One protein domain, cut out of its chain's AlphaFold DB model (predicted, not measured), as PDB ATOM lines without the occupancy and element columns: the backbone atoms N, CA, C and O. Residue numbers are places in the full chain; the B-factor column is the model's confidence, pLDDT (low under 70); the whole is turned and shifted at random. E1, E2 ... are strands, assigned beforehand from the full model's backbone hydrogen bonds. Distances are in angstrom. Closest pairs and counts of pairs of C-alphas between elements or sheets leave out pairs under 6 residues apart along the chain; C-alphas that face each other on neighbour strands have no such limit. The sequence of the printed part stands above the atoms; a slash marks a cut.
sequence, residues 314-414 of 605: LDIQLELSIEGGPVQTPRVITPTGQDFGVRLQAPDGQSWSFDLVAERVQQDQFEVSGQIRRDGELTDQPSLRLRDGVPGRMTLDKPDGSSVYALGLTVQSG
ATOM      1  N   LEU A 314     244.889 246.883 214.998       83.81
ATOM      2  CA  LEU A 314     244.299 245.656 214.488       83.81
ATOM      3  C   LEU A 314     244.632 245.509 213.000       83.81
ATOM      4  O   LEU A 314     244.475 246.459 212.233       83.81
ATOM      5  N   ASP A 315     245.069 244.318 212.594       87.00
ATOM      6  CA  ASP A 315     245.129 243.886 211.196       87.00
ATOM      7  C   ASP A 315     243.839 243.125 210.887       87.00
ATOM      8  O   ASP A 315     243.610 242.031 211.409       87.00
ATOM      9  N   ILE A 316     242.971 243.730 210.081       85.81
ATOM     10  CA  ILE A 316     241.677 243.169 209.709       85.81
ATOM     11  C   ILE A 316     241.752 242.725 208.252       85.81
ATOM     12  O   ILE A 316     241.817 243.544 207.332       85.81
ATOM     13  N   GLN A 317     241.722 241.411 208.040       87.50
ATOM     14  CA  GLN A 317     241.578 240.812 206.717       87.50
ATOM     15  C   GLN A 317     240.105 240.511 206.467       87.50
ATOM     16  O   GLN A 317     239.473 239.785 207.239       87.50
ATOM     17  N   LEU A 318     239.566 241.070 205.389       86.88
ATOM     18  CA  LEU A 318     238.197 240.831 204.959       86.88
ATOM     19  C   LEU A 318     238.199 239.884 203.757       86.88
ATOM     20  O   LEU A 318     239.079 239.971 202.908       86.88
ATOM     21  N   GLU A 319     237.197 239.021 203.654       87.00
ATOM     22  CA  GLU A 319     236.885 238.220 202.468       87.00
ATOM     23  C   GLU A 319     235.439 238.511 202.058       87.00
ATOM     24  O   GLU A 319     234.491 238.002 202.652       87.00
ATOM     25  N   LEU A 320     235.263 239.373 201.064       85.25
ATOM     26  CA  LEU A 320     233.972 239.910 200.647       85.25
ATOM     27  C   LEU A 320     233.529 239.294 199.319       85.25
ATOM     28  O   LEU A 320     234.253 239.358 198.331       85.25
ATOM     29  N   SER A 321     232.318 238.751 199.267       83.69
ATOM     30  CA  SER A 321     231.642 238.360 198.024       83.69
ATOM     31  C   SER A 321     230.230 238.935 198.020       83.69
ATOM     32  O   SER A 321     229.523 238.842 199.019       83.69
ATOM     33  N   ILE A 322     229.830 239.547 196.907       83.56
ATOM     34  CA  ILE A 322     228.514 240.172 196.723       83.56
ATOM     35  C   ILE A 322     227.796 239.419 195.609       83.56
ATOM     36  O   ILE A 322     228.368 239.253 194.533       83.56
ATOM     37  N   GLU A 323     226.573 238.958 195.871       80.56
ATOM     38  CA  GLU A 323     225.696 238.271 194.907       80.56
ATOM     39  C   GLU A 323     226.394 237.166 194.075       80.56
ATOM     40  O   GLU A 323     226.146 237.002 192.881       80.56
ATOM     41  N   GLY A 324     227.306 236.401 194.692       69.19
ATOM     42  CA  GLY A 324     228.059 235.328 194.021       69.19
ATOM     43  C   GLY A 324     229.186 235.802 193.089       69.19
ATOM     44  O   GLY A 324     229.763 234.996 192.360       69.19
ATOM     45  N   GLY A 325     229.513 237.095 193.112       74.00
ATOM     46  CA  GLY A 325     230.643 237.691 192.405       74.00
ATOM     47  C   GLY A 325     232.016 237.302 192.981       74.00
ATOM     48  O   GLY A 325     232.105 236.618 194.009       74.00
ATOM     49  N   PRO A 326     233.112 237.741 192.329       78.06
ATOM     50  CA  PRO A 326     234.472 237.386 192.730       78.06
ATOM     51  C   PRO A 326     234.765 237.816 194.170       78.06
ATOM     52  O   PRO A 326     234.415 238.925 194.578       78.06
ATOM     53  N   VAL A 327     235.436 236.941 194.925       80.69
ATOM     54  CA  VAL A 327     235.857 237.237 196.299       80.69
ATOM     55  C   VAL A 327     236.932 238.320 196.271       80.69
ATOM     56  O   VAL A 327     237.970 238.167 195.626       80.69
ATOM     57  N   GLN A 328     236.691 239.407 196.993       78.88
ATOM     58  CA  GLN A 328     237.632 240.496 197.198       78.88
ATOM     59  C   GLN A 328     238.209 240.404 198.604       78.88
ATOM     60  O   GLN A 328     237.472 240.179 199.559       78.88
ATOM     61  N   THR A 329     239.521 240.601 198.742       83.06
ATOM     62  CA  THR A 329     240.202 240.457 200.036       83.06
ATOM     63  C   THR A 329     240.869 241.757 200.502       83.06
ATOM     64  O   THR A 329     242.102 241.865 200.410       83.06
ATOM     65  N   PRO A 330     240.107 242.792 200.903       80.81
ATOM     66  CA  PRO A 330     240.702 244.012 201.423       80.81
ATOM     67  C   PRO A 330     241.384 243.756 202.768       80.81
ATOM     68  O   PRO A 330     240.957 242.915 203.560       80.81
ATOM     69  N   ARG A 331     242.462 244.502 203.014       82.69
ATOM     70  CA  ARG A 331     243.178 244.505 204.288       82.69
ATOM     71  C   ARG A 331     243.132 245.908 204.870       82.69
ATOM     72  O   ARG A 331     243.489 246.871 204.189       82.69
ATOM     73  N   VAL A 332     242.719 246.008 206.125       79.12
ATOM     74  CA  VAL A 332     242.589 247.271 206.849       79.12
ATOM     75  C   VAL A 332     243.459 247.205 208.093       79.12
ATOM     76  O   VAL A 332     243.354 246.262 208.869       79.12
ATOM     77  N   ILE A 333     244.304 248.216 208.287       81.00
ATOM     78  CA  ILE A 333     244.973 248.432 209.572       81.00
ATOM     79  C   ILE A 333     244.270 249.603 210.250       81.00
ATOM     80  O   ILE A 333     244.258 250.713 209.711       81.00
ATOM     81  N   THR A 334     243.670 249.348 211.410       76.50
ATOM     82  CA  THR A 334     242.898 250.349 212.158       76.50
ATOM     83  C   THR A 334     243.121 250.196 213.663       76.50
ATOM     84  O   THR A 334     243.332 249.077 214.136       76.50
ATOM     85  N   PRO A 335     243.094 251.281 214.449       80.44
ATOM     86  CA  PRO A 335     243.023 251.193 215.903       80.44
ATOM     87  C   PRO A 335     241.759 250.465 216.365       80.44
ATOM     88  O   PRO A 335     240.697 250.584 215.748       80.44
ATOM     89  N   THR A 336     241.841 249.750 217.487       82.19
ATOM     90  CA  THR A 336     240.637 249.203 218.128       82.19
ATOM     91  C   THR A 336     239.626 250.311 218.466       82.19
ATOM     92  O   THR A 336     240.004 251.391 218.923       82.19
ATOM     93  N   GLY A 337     238.339 250.053 218.215       75.69
ATOM     94  CA  GLY A 337     237.229 250.983 218.453       75.69
ATOM     95  C   GLY A 337     237.080 252.105 217.422       75.69
ATOM     96  O   GLY A 337     236.228 252.971 217.597       75.69
ATOM     97  N   GLN A 338     237.885 252.111 216.357       79.00
ATOM     98  CA  GLN A 338     237.769 253.092 215.284       79.00
ATOM     99  C   GLN A 338     237.009 252.533 214.080       79.00
ATOM    100  O   GLN A 338     237.313 251.436 213.600       79.00
ATOM    101  N   ASP A 339     236.068 253.328 213.569       78.38
ATOM    102  CA  ASP A 339     235.309 253.016 212.360       78.38
ATOM    103  C   ASP A 339     236.237 252.878 211.144       78.38
ATOM    104  O   ASP A 339     237.114 253.714 210.891       78.38
ATOM    105  N   PHE A 340     236.002 251.840 210.349       78.06
ATOM    106  CA  PHE A 340     236.624 251.612 209.057       78.06
ATOM    107  C   PHE A 340     235.561 251.219 208.032       78.06
ATOM    108  O   PHE A 340     234.673 250.415 208.300       78.06
ATOM    109  N   GLY A 341     235.642 251.810 206.845       80.06
ATOM    110  CA  GLY A 341     234.696 251.566 205.763       80.06
ATOM    111  C   GLY A 341     235.382 250.860 204.609       80.06
ATOM    112  O   GLY A 341     236.443 251.322 204.212       80.06
ATOM    113  N   VAL A 342     234.769 249.811 204.055       80.38
ATOM    114  CA  VAL A 342     235.174 249.212 202.773       80.38
ATOM    115  C   VAL A 342     234.114 249.485 201.723       80.38
ATOM    116  O   VAL A 342     232.936 249.196 201.936       80.38
ATOM    117  N   ARG A 343     234.515 250.032 200.571       82.75
ATOM    118  CA  ARG A 343     233.604 250.281 199.443       82.75
ATOM    119  C   ARG A 343     233.907 249.372 198.269       82.75
ATOM    120  O   ARG A 343     235.041 249.315 197.805       82.75
ATOM    121  N   LEU A 344     232.875 248.714 197.761       79.56
ATOM    122  CA  LEU A 344     232.949 247.788 196.639       79.56
ATOM    123  C   LEU A 344     231.935 248.176 195.566       79.56
ATOM    124  O   LEU A 344     230.864 248.689 195.875       79.56
ATOM    125  N   GLN A 345     232.252 247.882 194.308       78.38
ATOM    126  CA  GLN A 345     231.286 247.949 193.216       78.38
ATOM    127  C   GLN A 345     230.953 246.529 192.757       78.38
ATOM    128  O   GLN A 345     231.853 245.741 192.455       78.38
ATOM    129  N   ALA A 346     229.667 246.191 192.749       74.25
ATOM    130  CA  ALA A 346     229.178 244.902 192.284       74.25
ATOM    131  C   ALA A 346     229.238 244.811 190.741       74.25
ATOM    132  O   ALA A 346     229.279 245.843 190.062       74.25
ATOM    133  N   PRO A 347     229.250 243.596 190.152       68.88
ATOM    134  CA  PRO A 347     229.322 243.412 188.696       68.88
ATOM    135  C   PRO A 347     228.169 244.056 187.910       68.88
ATOM    136  O   PRO A 347     228.319 244.344 186.725       68.88
ATOM    137  N   ASP A 348     227.030 244.285 188.561       72.62
ATOM    138  CA  ASP A 348     225.848 244.956 188.016       72.62
ATOM    139  C   ASP A 348     225.912 246.496 188.126       72.62
ATOM    140  O   ASP A 348     224.982 247.190 187.716       72.62
ATOM    141  N   GLY A 349     227.023 247.036 188.641       75.38
ATOM    142  CA  GLY A 349     227.306 248.466 188.746       75.38
ATOM    143  C   GLY A 349     226.911 249.109 190.076       75.38
ATOM    144  O   GLY A 349     227.252 250.276 190.282       75.38
ATOM    145  N   GLN A 350     226.255 248.377 190.979       81.19
ATOM    146  CA  GLN A 350     225.800 248.908 192.268       81.19
ATOM    147  C   GLN A 350     226.942 249.133 193.254       81.19
ATOM    148  O   GLN A 350     227.922 248.382 193.289       81.19
ATOM    149  N   SER A 351     226.794 250.153 194.093       84.38
ATOM    150  CA  SER A 351     227.770 250.523 195.112       84.38
ATOM    151  C   SER A 351     227.422 249.890 196.454       84.38
ATOM    152  O   SER A 351     226.296 249.996 196.931       84.38
ATOM    153  N   TRP A 352     228.402 249.270 197.097       84.31
ATOM    154  CA  TRP A 352     228.270 248.674 198.420       84.31
ATOM    155  C   TRP A 352     229.256 249.322 199.386       84.31
ATOM    156  O   TRP A 352     230.430 249.485 199.055       84.31
ATOM    157  N   SER A 353     228.799 249.673 200.589       82.94
ATOM    158  CA  SER A 353     229.648 250.181 201.671       82.94
ATOM    159  C   SER A 353     229.483 249.349 202.935       82.94
ATOM    160  O   SER A 353     228.363 249.165 203.407       82.94
ATOM    161  N   PHE A 354     230.598 248.901 203.498       85.50
ATOM    162  CA  PHE A 354     230.688 248.164 204.754       85.50
ATOM    163  C   PHE A 354     231.362 249.072 205.780       85.50
ATOM    164  O   PHE A 354     232.587 249.114 205.826       85.50
ATOM    165  N   ASP A 355     230.578 249.822 206.552       85.69
ATOM    166  CA  ASP A 355     231.069 250.721 207.602       85.69
ATOM    167  C   ASP A 355     231.075 249.953 208.932       85.69
ATOM    168  O   ASP A 355     230.019 249.735 209.524       85.69
ATOM    169  N   LEU A 356     232.244 249.489 209.372       84.19
ATOM    170  CA  LEU A 356     232.418 248.563 210.492       84.19
ATOM    171  C   LEU A 356     233.307 249.164 211.587       84.19
ATOM    172  O   LEU A 356     234.167 249.993 211.322       84.19
ATOM    173  N   VAL A 357     233.146 248.691 212.818       84.12
ATOM    174  CA  VAL A 357     234.002 248.990 213.970       84.12
ATOM    175  C   VAL A 357     234.384 247.686 214.657       84.12
ATOM    176  O   VAL A 357     233.561 246.777 214.770       84.12
ATOM    177  N   ALA A 358     235.638 247.572 215.095       86.44
ATOM    178  CA  ALA A 358     236.148 246.404 215.810       86.44
ATOM    179  C   ALA A 358     236.575 246.792 217.231       86.44
ATOM    180  O   ALA A 358     237.607 247.438 217.432       86.44
ATOM    181  N   GLU A 359     235.797 246.379 218.228       86.62
ATOM    182  CA  GLU A 359     236.053 246.659 219.643       86.62
ATOM    183  C   GLU A 359     236.577 245.425 220.374       86.62
ATOM    184  O   GLU A 359     236.108 244.305 220.167       86.62
ATOM    185  N   ARG A 360     237.546 245.614 221.273       86.31
ATOM    186  CA  ARG A 360     238.024 244.540 222.148       86.31
ATOM    187  C   ARG A 360     237.045 244.322 223.305       86.31
ATOM    188  O   ARG A 360     236.872 245.198 224.145       86.31
ATOM    189  N   VAL A 361     236.471 243.121 223.395       85.44
ATOM    190  CA  VAL A 361     235.526 242.746 224.465       85.44
ATOM    191  C   VAL A 361     236.219 241.957 225.581       85.44
ATOM    192  O   VAL A 361     235.864 242.096 226.750       85.44
ATOM    193  N   GLN A 362     237.226 241.138 225.247       83.19
ATOM    194  CA  GLN A 362     238.066 240.394 226.203       83.19
ATOM    195  C   GLN A 362     239.517 240.290 225.695       83.19
ATOM    196  O   GLN A 362     239.823 240.691 224.573       83.19
ATOM    197  N   GLN A 363     240.425 239.731 226.508       77.19
ATOM    198  CA  GLN A 363     241.855 239.588 226.169       77.19
ATOM    199  C   GLN A 363     242.121 238.889 224.823       77.19
ATOM    200  O   GLN A 363     243.109 239.206 224.175       77.19
ATOM    201  N   ASP A 364     241.232 237.999 224.380       85.38
ATOM    202  CA  ASP A 364     241.357 237.229 223.130       85.38
ATOM    203  C   ASP A 364     240.063 237.289 222.290       85.38
ATOM    204  O   ASP A 364     239.735 236.364 221.553       85.38
ATOM    205  N   GLN A 365     239.237 238.331 222.472       87.75
ATOM    206  CA  GLN A 365     237.974 238.469 221.737       87.75
ATOM    207  C   GLN A 365     237.689 239.897 221.292       87.75
ATOM    208  O   GLN A 365     237.788 240.842 222.081       87.75
ATOM    209  N   PHE A 366     237.218 240.000 220.054       89.44
ATOM    210  CA  PHE A 366     236.767 241.226 219.415       89.44
ATOM    211  C   PHE A 366     235.298 241.115 219.019       89.44
ATOM    212  O   PHE A 366     234.842 240.053 218.604       89.44
ATOM    213  N   GLU A 367     234.562 242.212 219.121       91.25
ATOM    214  CA  GLU A 367     233.239 242.370 218.528       91.25
ATOM    215  C   GLU A 367     233.365 243.307 217.329       91.25
ATOM    216  O   GLU A 367     233.781 244.455 217.467       91.25
ATOM    217  N   VAL A 368     233.056 242.782 216.145       89.19
ATOM    218  CA  VAL A 368     232.992 243.555 214.907       89.19
ATOM    219  C   VAL A 368     231.530 243.818 214.605       89.19
ATOM    220  O   VAL A 368     230.767 242.877 214.391       89.19
ATOM    221  N   SER A 369     231.139 245.085 214.591       89.19
ATOM    222  CA  SER A 369     229.764 245.496 214.304       89.19
ATOM    223  C   SER A 369     229.734 246.674 213.344       89.19
ATOM    224  O   SER A 369     230.747 247.343 213.164       89.19
ATOM    225  N   GLY A 370     228.608 246.926 212.681       88.69
ATOM    226  CA  GLY A 370     228.517 248.082 211.796       88.69
ATOM    227  C   GLY A 370     227.290 248.107 210.909       88.69
ATOM    228  O   GLY A 370     226.278 247.479 211.207       88.69
ATOM    229  N   GLN A 371     227.376 248.866 209.821       89.25
ATOM    230  CA  GLN A 371     226.299 249.078 208.863       89.25
ATOM    231  C   GLN A 371     226.766 248.716 207.456       89.25
ATOM    232  O   GLN A 371     227.803 249.184 206.986       89.25
ATOM    233  N   ILE A 372     225.959 247.926 206.758       85.81
ATOM    234  CA  ILE A 372     226.161 247.605 205.348       85.81
ATOM    235  C   ILE A 372     225.107 248.360 204.552       85.81
ATOM    236  O   ILE A 372     223.915 248.257 204.851       85.81
ATOM    237  N   ARG A 373     225.528 249.129 203.546       86.44
ATOM    238  CA  ARG A 373     224.624 249.873 202.660       86.44
ATOM    239  C   ARG A 373     224.823 249.483 201.200       86.44
ATOM    240  O   ARG A 373     225.956 249.283 200.768       86.44
ATOM    241  N   ARG A 374     223.723 249.445 200.450       88.00
ATOM    242  CA  ARG A 374     223.641 249.220 199.000       88.00
ATOM    243  C   ARG A 374     223.073 250.488 198.371       88.00
ATOM    244  O   ARG A 374     222.014 250.949 198.780       88.00
ATOM    245  N   ASP A 375     223.822 251.104 197.462       84.75
ATOM    246  CA  ASP A 375     223.522 252.398 196.831       84.75
ATOM    247  C   ASP A 375     223.158 253.518 197.830       84.75
ATOM    248  O   ASP A 375     222.415 254.449 197.529       84.75
ATOM    249  N   GLY A 376     223.722 253.443 199.041       79.56
ATOM    250  CA  GLY A 376     223.481 254.392 200.131       79.56
ATOM    251  C   GLY A 376     222.310 254.037 201.055       79.56
ATOM    252  O   GLY A 376     222.196 254.645 202.119       79.56
ATOM    253  N   GLU A 377     221.496 253.033 200.725       86.94
ATOM    254  CA  GLU A 377     220.422 252.535 201.591       86.94
ATOM    255  C   GLU A 377     220.914 251.427 202.527       86.94
ATOM    256  O   GLU A 377     221.639 250.516 202.124       86.94
ATOM    257  N   LEU A 378     220.516 251.493 203.802       88.00
ATOM    258  CA  LEU A 378     220.885 250.499 204.809       88.00
ATOM    259  C   LEU A 378     220.310 249.124 204.445       88.00
ATOM    260  O   LEU A 378     219.099 248.943 204.395       88.00
ATOM    261  N   THR A 379     221.200 248.162 204.226       88.94
ATOM    262  CA  THR A 379     220.868 246.779 203.870       88.94
ATOM    263  C   THR A 379     220.928 245.858 205.084       88.94
ATOM    264  O   THR A 379     220.067 244.998 205.229       88.94
ATOM    265  N   ASP A 380     221.925 246.036 205.956       88.50
ATOM    266  CA  ASP A 380     222.125 245.175 207.126       88.50
ATOM    267  C   ASP A 380     222.901 245.894 208.246       88.50
ATOM    268  O   ASP A 380     223.594 246.886 207.997       88.50
ATOM    269  N   GLN A 381     222.791 245.389 209.478       89.12
ATOM    270  CA  GLN A 381     223.551 245.833 210.651       89.12
ATOM    271  C   GLN A 381     224.152 244.636 211.400       89.12
ATOM    272  O   GLN A 381     223.636 244.230 212.447       89.12
ATOM    273  N   PRO A 382     225.219 244.025 210.868       86.62
ATOM    274  CA  PRO A 382     225.788 242.843 211.488       86.62
ATOM    275  C   PRO A 382     226.521 243.171 212.794       86.62
ATOM    276  O   PRO A 382     227.133 244.230 212.938       86.62
ATOM    277  N   SER A 383     226.522 242.208 213.719       88.62
ATOM    278  CA  SER A 383     227.461 242.131 214.843       88.62
ATOM    279  C   SER A 383     227.982 240.700 214.967       88.62
ATOM    280  O   SER A 383     227.207 239.739 214.961       88.62
ATOM    281  N   LEU A 384     229.304 240.548 215.049       89.19
ATOM    282  CA  LEU A 384     229.990 239.265 215.112       89.19
ATOM    283  C   LEU A 384     231.102 239.303 216.154       89.19
ATOM    284  O   LEU A 384     231.952 240.189 216.147       89.19
ATOM    285  N   ARG A 385     231.141 238.287 217.020       90.62
ATOM    286  CA  ARG A 385     232.236 238.093 217.974       90.62
ATOM    287  C   ARG A 385     233.257 237.103 217.439       90.62
ATOM    288  O   ARG A 385     232.909 235.982 217.077       90.62
ATOM    289  N   LEU A 386     234.513 237.524 217.429       90.62
ATOM    290  CA  LEU A 386     235.660 236.812 216.878       90.62
ATOM    291  C   LEU A 386     236.717 236.616 217.964       90.62
ATOM    292  O   LEU A 386     236.808 237.417 218.893       90.62
ATOM    293  N   ARG A 387     237.521 235.557 217.843       88.88
ATOM    294  CA  ARG A 387     238.756 235.399 218.627       88.88
ATOM    295  C   ARG A 387     239.947 235.918 217.829       88.88
ATOM    296  O   ARG A 387     239.873 235.946 216.601       88.88
ATOM    297  N   ASP A 388     241.016 236.316 218.509       88.12
ATOM    298  CA  ASP A 388     242.207 236.869 217.861       88.12
ATOM    299  C   ASP A 388     242.805 235.870 216.853       88.12
ATOM    300  O   ASP A 388     243.024 234.697 217.160       88.12
ATOM    301  N   GLY A 389     242.993 236.312 215.608       84.06
ATOM    302  CA  GLY A 389     243.513 235.504 214.503       84.06
ATOM    303  C   GLY A 389     242.589 234.386 213.999       84.06
ATOM    304  O   GLY A 389     242.982 233.644 213.097       84.06
ATOM    305  N   VAL A 390     241.372 234.241 214.538       88.44
ATOM    306  CA  VAL A 390     240.419 233.202 214.118       88.44
ATOM    307  C   VAL A 390     239.416 233.785 213.115       88.44
ATOM    308  O   VAL A 390     238.721 234.746 213.450       88.44
ATOM    309  N   PRO A 391     239.285 233.201 211.907       87.81
ATOM    310  CA  PRO A 391     238.335 233.686 210.916       87.81
ATOM    311  C   PRO A 391     236.896 233.431 211.370       87.81
ATOM    312  O   PRO A 391     236.553 232.335 211.823       87.81
ATOM    313  N   GLY A 392     236.030 234.422 211.192       87.19
ATOM    314  CA  GLY A 392     234.582 234.261 211.274       87.19
ATOM    315  C   GLY A 392     233.908 234.711 209.989       87.19
ATOM    316  O   GLY A 392     234.503 235.393 209.159       87.19
ATOM    317  N   ARG A 393     232.659 234.292 209.805       88.31
ATOM    318  CA  ARG A 393     231.903 234.556 208.583       88.31
ATOM    319  C   ARG A 393     230.483 234.964 208.921       88.31
ATOM    320  O   ARG A 393     229.861 234.360 209.790       88.31
ATOM    321  N   MET A 394     229.975 235.940 208.187       83.94
ATOM    322  CA  MET A 394     228.567 236.309 208.154       83.94
ATOM    323  C   MET A 394     228.071 236.273 206.710       83.94
ATOM    324  O   MET A 394     228.806 236.618 205.779       83.94
ATOM    325  N   THR A 395     226.838 235.825 206.522       85.81
ATOM    326  CA  THR A 395     226.162 235.810 205.227       85.81
ATOM    327  C   THR A 395     224.753 236.343 205.410       85.81
ATOM    328  O   THR A 395     224.104 236.061 206.417       85.81
ATOM    329  N   LEU A 396     224.283 237.107 204.432       85.88
ATOM    330  CA  LEU A 396     222.870 237.428 204.289       85.88
ATOM    331  C   LEU A 396     222.372 236.672 203.067       85.88
ATOM    332  O   LEU A 396     222.859 236.927 201.970       85.88
ATOM    333  N   ASP A 397     221.425 235.756 203.243       85.06
ATOM    334  CA  ASP A 397     220.910 234.910 202.164       85.06
ATOM    335  C   ASP A 397     219.492 235.332 201.752       85.06
ATOM    336  O   ASP A 397     218.674 235.763 202.568       85.06
ATOM    337  N   LYS A 398     219.193 235.220 200.458       80.62
ATOM    338  CA  LYS A 398     217.861 235.404 199.880       80.62
ATOM    339  C   LYS A 398     216.976 234.191 200.220       80.62
ATOM    340  O   LYS A 398     217.490 233.104 200.487       80.62
ATOM    341  N   PRO A 399     215.635 234.317 200.142       73.81
ATOM    342  CA  PRO A 399     214.710 233.203 200.391       73.81
ATOM    343  C   PRO A 399     214.903 231.985 199.472       73.81
ATOM    344  O   PRO A 399     214.452 230.892 199.799       73.81
ATOM    345  N   ASP A 400     215.559 232.172 198.324       76.62
ATOM    346  CA  ASP A 400     215.910 231.120 197.365       76.62
ATOM    347  C   ASP A 400     217.223 230.381 197.706       76.62
ATOM    348  O   ASP A 400     217.621 229.469 196.981       76.62
ATOM    349  N   GLY A 401     217.883 230.750 198.810       71.56
ATOM    350  CA  GLY A 401     219.139 230.163 199.277       71.56
ATOM    351  C   GLY A 401     220.404 230.763 198.656       71.56
ATOM    352  O   GLY A 401     221.496 230.281 198.950       71.56
ATOM    353  N   SER A 402     220.297 231.792 197.809       75.75
ATOM    354  CA  SER A 402     221.461 232.502 197.261       75.75
ATOM    355  C   SER A 402     221.944 233.623 198.189       75.75
ATOM    356  O   SER A 402     221.139 234.378 198.726       75.75
ATOM    357  N   SER A 403     223.257 233.781 198.378       76.38
ATOM    358  CA  SER A 403     223.802 234.832 199.253       76.38
ATOM    359  C   SER A 403     223.727 236.223 198.612       76.38
ATOM    360  O   SER A 403     224.263 236.449 197.528       76.38
ATOM    361  N   VAL A 404     223.100 237.176 199.307       82.12
ATOM    362  CA  VAL A 404     223.142 238.622 199.028       82.12
ATOM    363  C   VAL A 404     224.571 239.136 199.201       82.12
ATOM    364  O   VAL A 404     225.117 239.773 198.303       82.12
ATOM    365  N   TYR A 405     225.204 238.799 200.325       85.62
ATOM    366  CA  TYR A 405     226.632 239.002 200.535       85.62
ATOM    367  C   TYR A 405     227.198 237.925 201.468       85.62
ATOM    368  O   TYR A 405     226.481 237.345 202.287       85.62
ATOM    369  N   ALA A 406     228.500 237.684 201.355       85.50
ATOM    370  CA  ALA A 406     229.287 236.905 202.294       85.50
ATOM    371  C   ALA A 406     230.494 237.735 202.734       85.50
ATOM    372  O   ALA A 406     231.285 238.163 201.895       85.50
ATOM    373  N   LEU A 407     230.627 237.945 204.041       86.56
ATOM    374  CA  LEU A 407     231.734 238.664 204.658       86.56
ATOM    375  C   LEU A 407     232.476 237.721 205.615       86.56
ATOM    376  O   LEU A 407     231.965 237.351 206.671       86.56
ATOM    377  N   GLY A 408     233.675 237.304 205.219       87.94
ATOM    378  CA  GLY A 408     234.674 236.695 206.090       87.94
ATOM    379  C   GLY A 408     235.527 237.773 206.755       87.94
ATOM    380  O   GLY A 408     235.891 238.753 206.113       87.94
ATOM    381  N   LEU A 409     235.832 237.611 208.038       89.75
ATOM    382  CA  LEU A 409     236.624 238.546 208.835       89.75
ATOM    383  C   LEU A 409     237.649 237.778 209.658       89.75
ATOM    384  O   LEU A 409     237.288 236.854 210.383       89.75
ATOM    385  N   THR A 410     238.903 238.211 209.604       89.44
ATOM    386  CA  THR A 410     239.947 237.808 210.553       89.44
ATOM    387  C   THR A 410     240.526 239.068 211.175       89.44
ATOM    388  O   THR A 410     241.001 239.937 210.449       89.44
ATOM    389  N   VAL A 411     240.464 239.175 212.502       88.19
ATOM    390  CA  VAL A 411     241.011 240.307 213.264       88.19
ATOM    391  C   VAL A 411     242.230 239.815 214.023       88.19
ATOM    392  O   VAL A 411     242.106 238.878 214.810       88.19
ATOM    393  N   GLN A 412     243.384 240.431 213.789       88.56
ATOM    394  CA  GLN A 412     244.629 240.099 214.474       88.56
ATOM    395  C   GLN A 412     245.171 241.307 215.245       88.56
ATOM    396  O   GLN A 412     245.274 242.403 214.690       88.56
ATOM    397  N   SER A 413     245.533 241.117 216.514       85.12
ATOM    398  CA  SER A 413     246.180 242.163 217.317       85.12
ATOM    399  C   SER A 413     247.654 242.384 216.969       85.12
ATOM    400  O   SER A 413     248.347 241.498 216.465       85.12
ATOM    401  N   GLY A 414     248.162 243.580 217.288       72.94
ATOM    402  CA  GLY A 414     249.595 243.880 217.231       72.94
ATOM    403  C   GLY A 414     250.123 244.141 215.822       72.94
ATOM    404  O   GLY A 414     251.278 243.831 215.530       72.94
TER     405      GLY A 414
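Overview. This is residues 314 to 414 of the 605 residues of an uncharacterized protein of Xanthomonadaceae bacterium SCN 69-123 (UniProt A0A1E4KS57). Picture an elongated sandwich of two strongly twisted sheets face to face, E3 E4 E5 E6 E7 and E2 E1 E9 E8, that comes near to a barrel where E2 passes close to E3 and E7 to E8. The long strands E4, E5, E9 and E1 make its walls. The printed part has 101 residues, no named helix and nine named strands, E1 to E9 in order along the chain; the class is all strand. The first sheet is branched and antiparallel; the second is antiparallel in the order E2 E1 E9 E8. The whole is compact, with a radius of gyration of the C-alphas of 13.3 A, and spans 40 by 24 by 22 A.

Arrangement. Begin at E5, residues 365 to 374, which has three neighbours in the branched sheet. On one side is E4, residues 351 to 362, antiparallel at 164 degrees, with N 357 and O 369 2.8 A apart. On the other side are E6, residues 377 to 380, with N 374 and O 377 at 2.9 A, and E7, residues 383 to 387, with N 368 and O 384 at 2.8 A. E6 runs on into E7 across a break of 2 residues, at 47 degrees. On one side of E4, with E5 on the other side, look for E3, residues 339 to 345, where N 342 and O 354 are 2.9 A apart; E3 E4 E5 E6 is a meander, each strand the antiparallel neighbour of the one before. In the other sheet, E1, residues 314 to 322, pairs with E9, residues 403 to 413, through N 319 and O 408 at 2.8 A. E2, residues 331 to 335, is an edge strand beside E1, with N 316 and O 332 at 2.8 A. E8, residues 392 to 397, is the other edge, beside E9, with N 394 and O 407 at 2.9 A. Between the sheets, the closest C-alphas of E7 and E9 are those of Leu 386 and Val 411, 7.3 A apart.

Along the chain. Find C-alpha 314 at (244.299, 245.656, 214.488); from there E1 runs 24.4 A. E4, the longest strand by residues, starts at C-alpha 351, (227.770, 250.523, 195.112), and covers 34.3 A. E5 measures 28.9 A and E3 20.2 A. E9 runs 29.7 A to C-alpha 413 at (246.180, 242.163, 217.317).

Size, cuts and confidence. The C-alphas farthest apart, those of Asp 348 and Gln 363, are 41.7 A apart. The printed part has no cut and no long link. Mean pLDDT of the printed part is 83.5; look for values under 70 at residues 324 and 347.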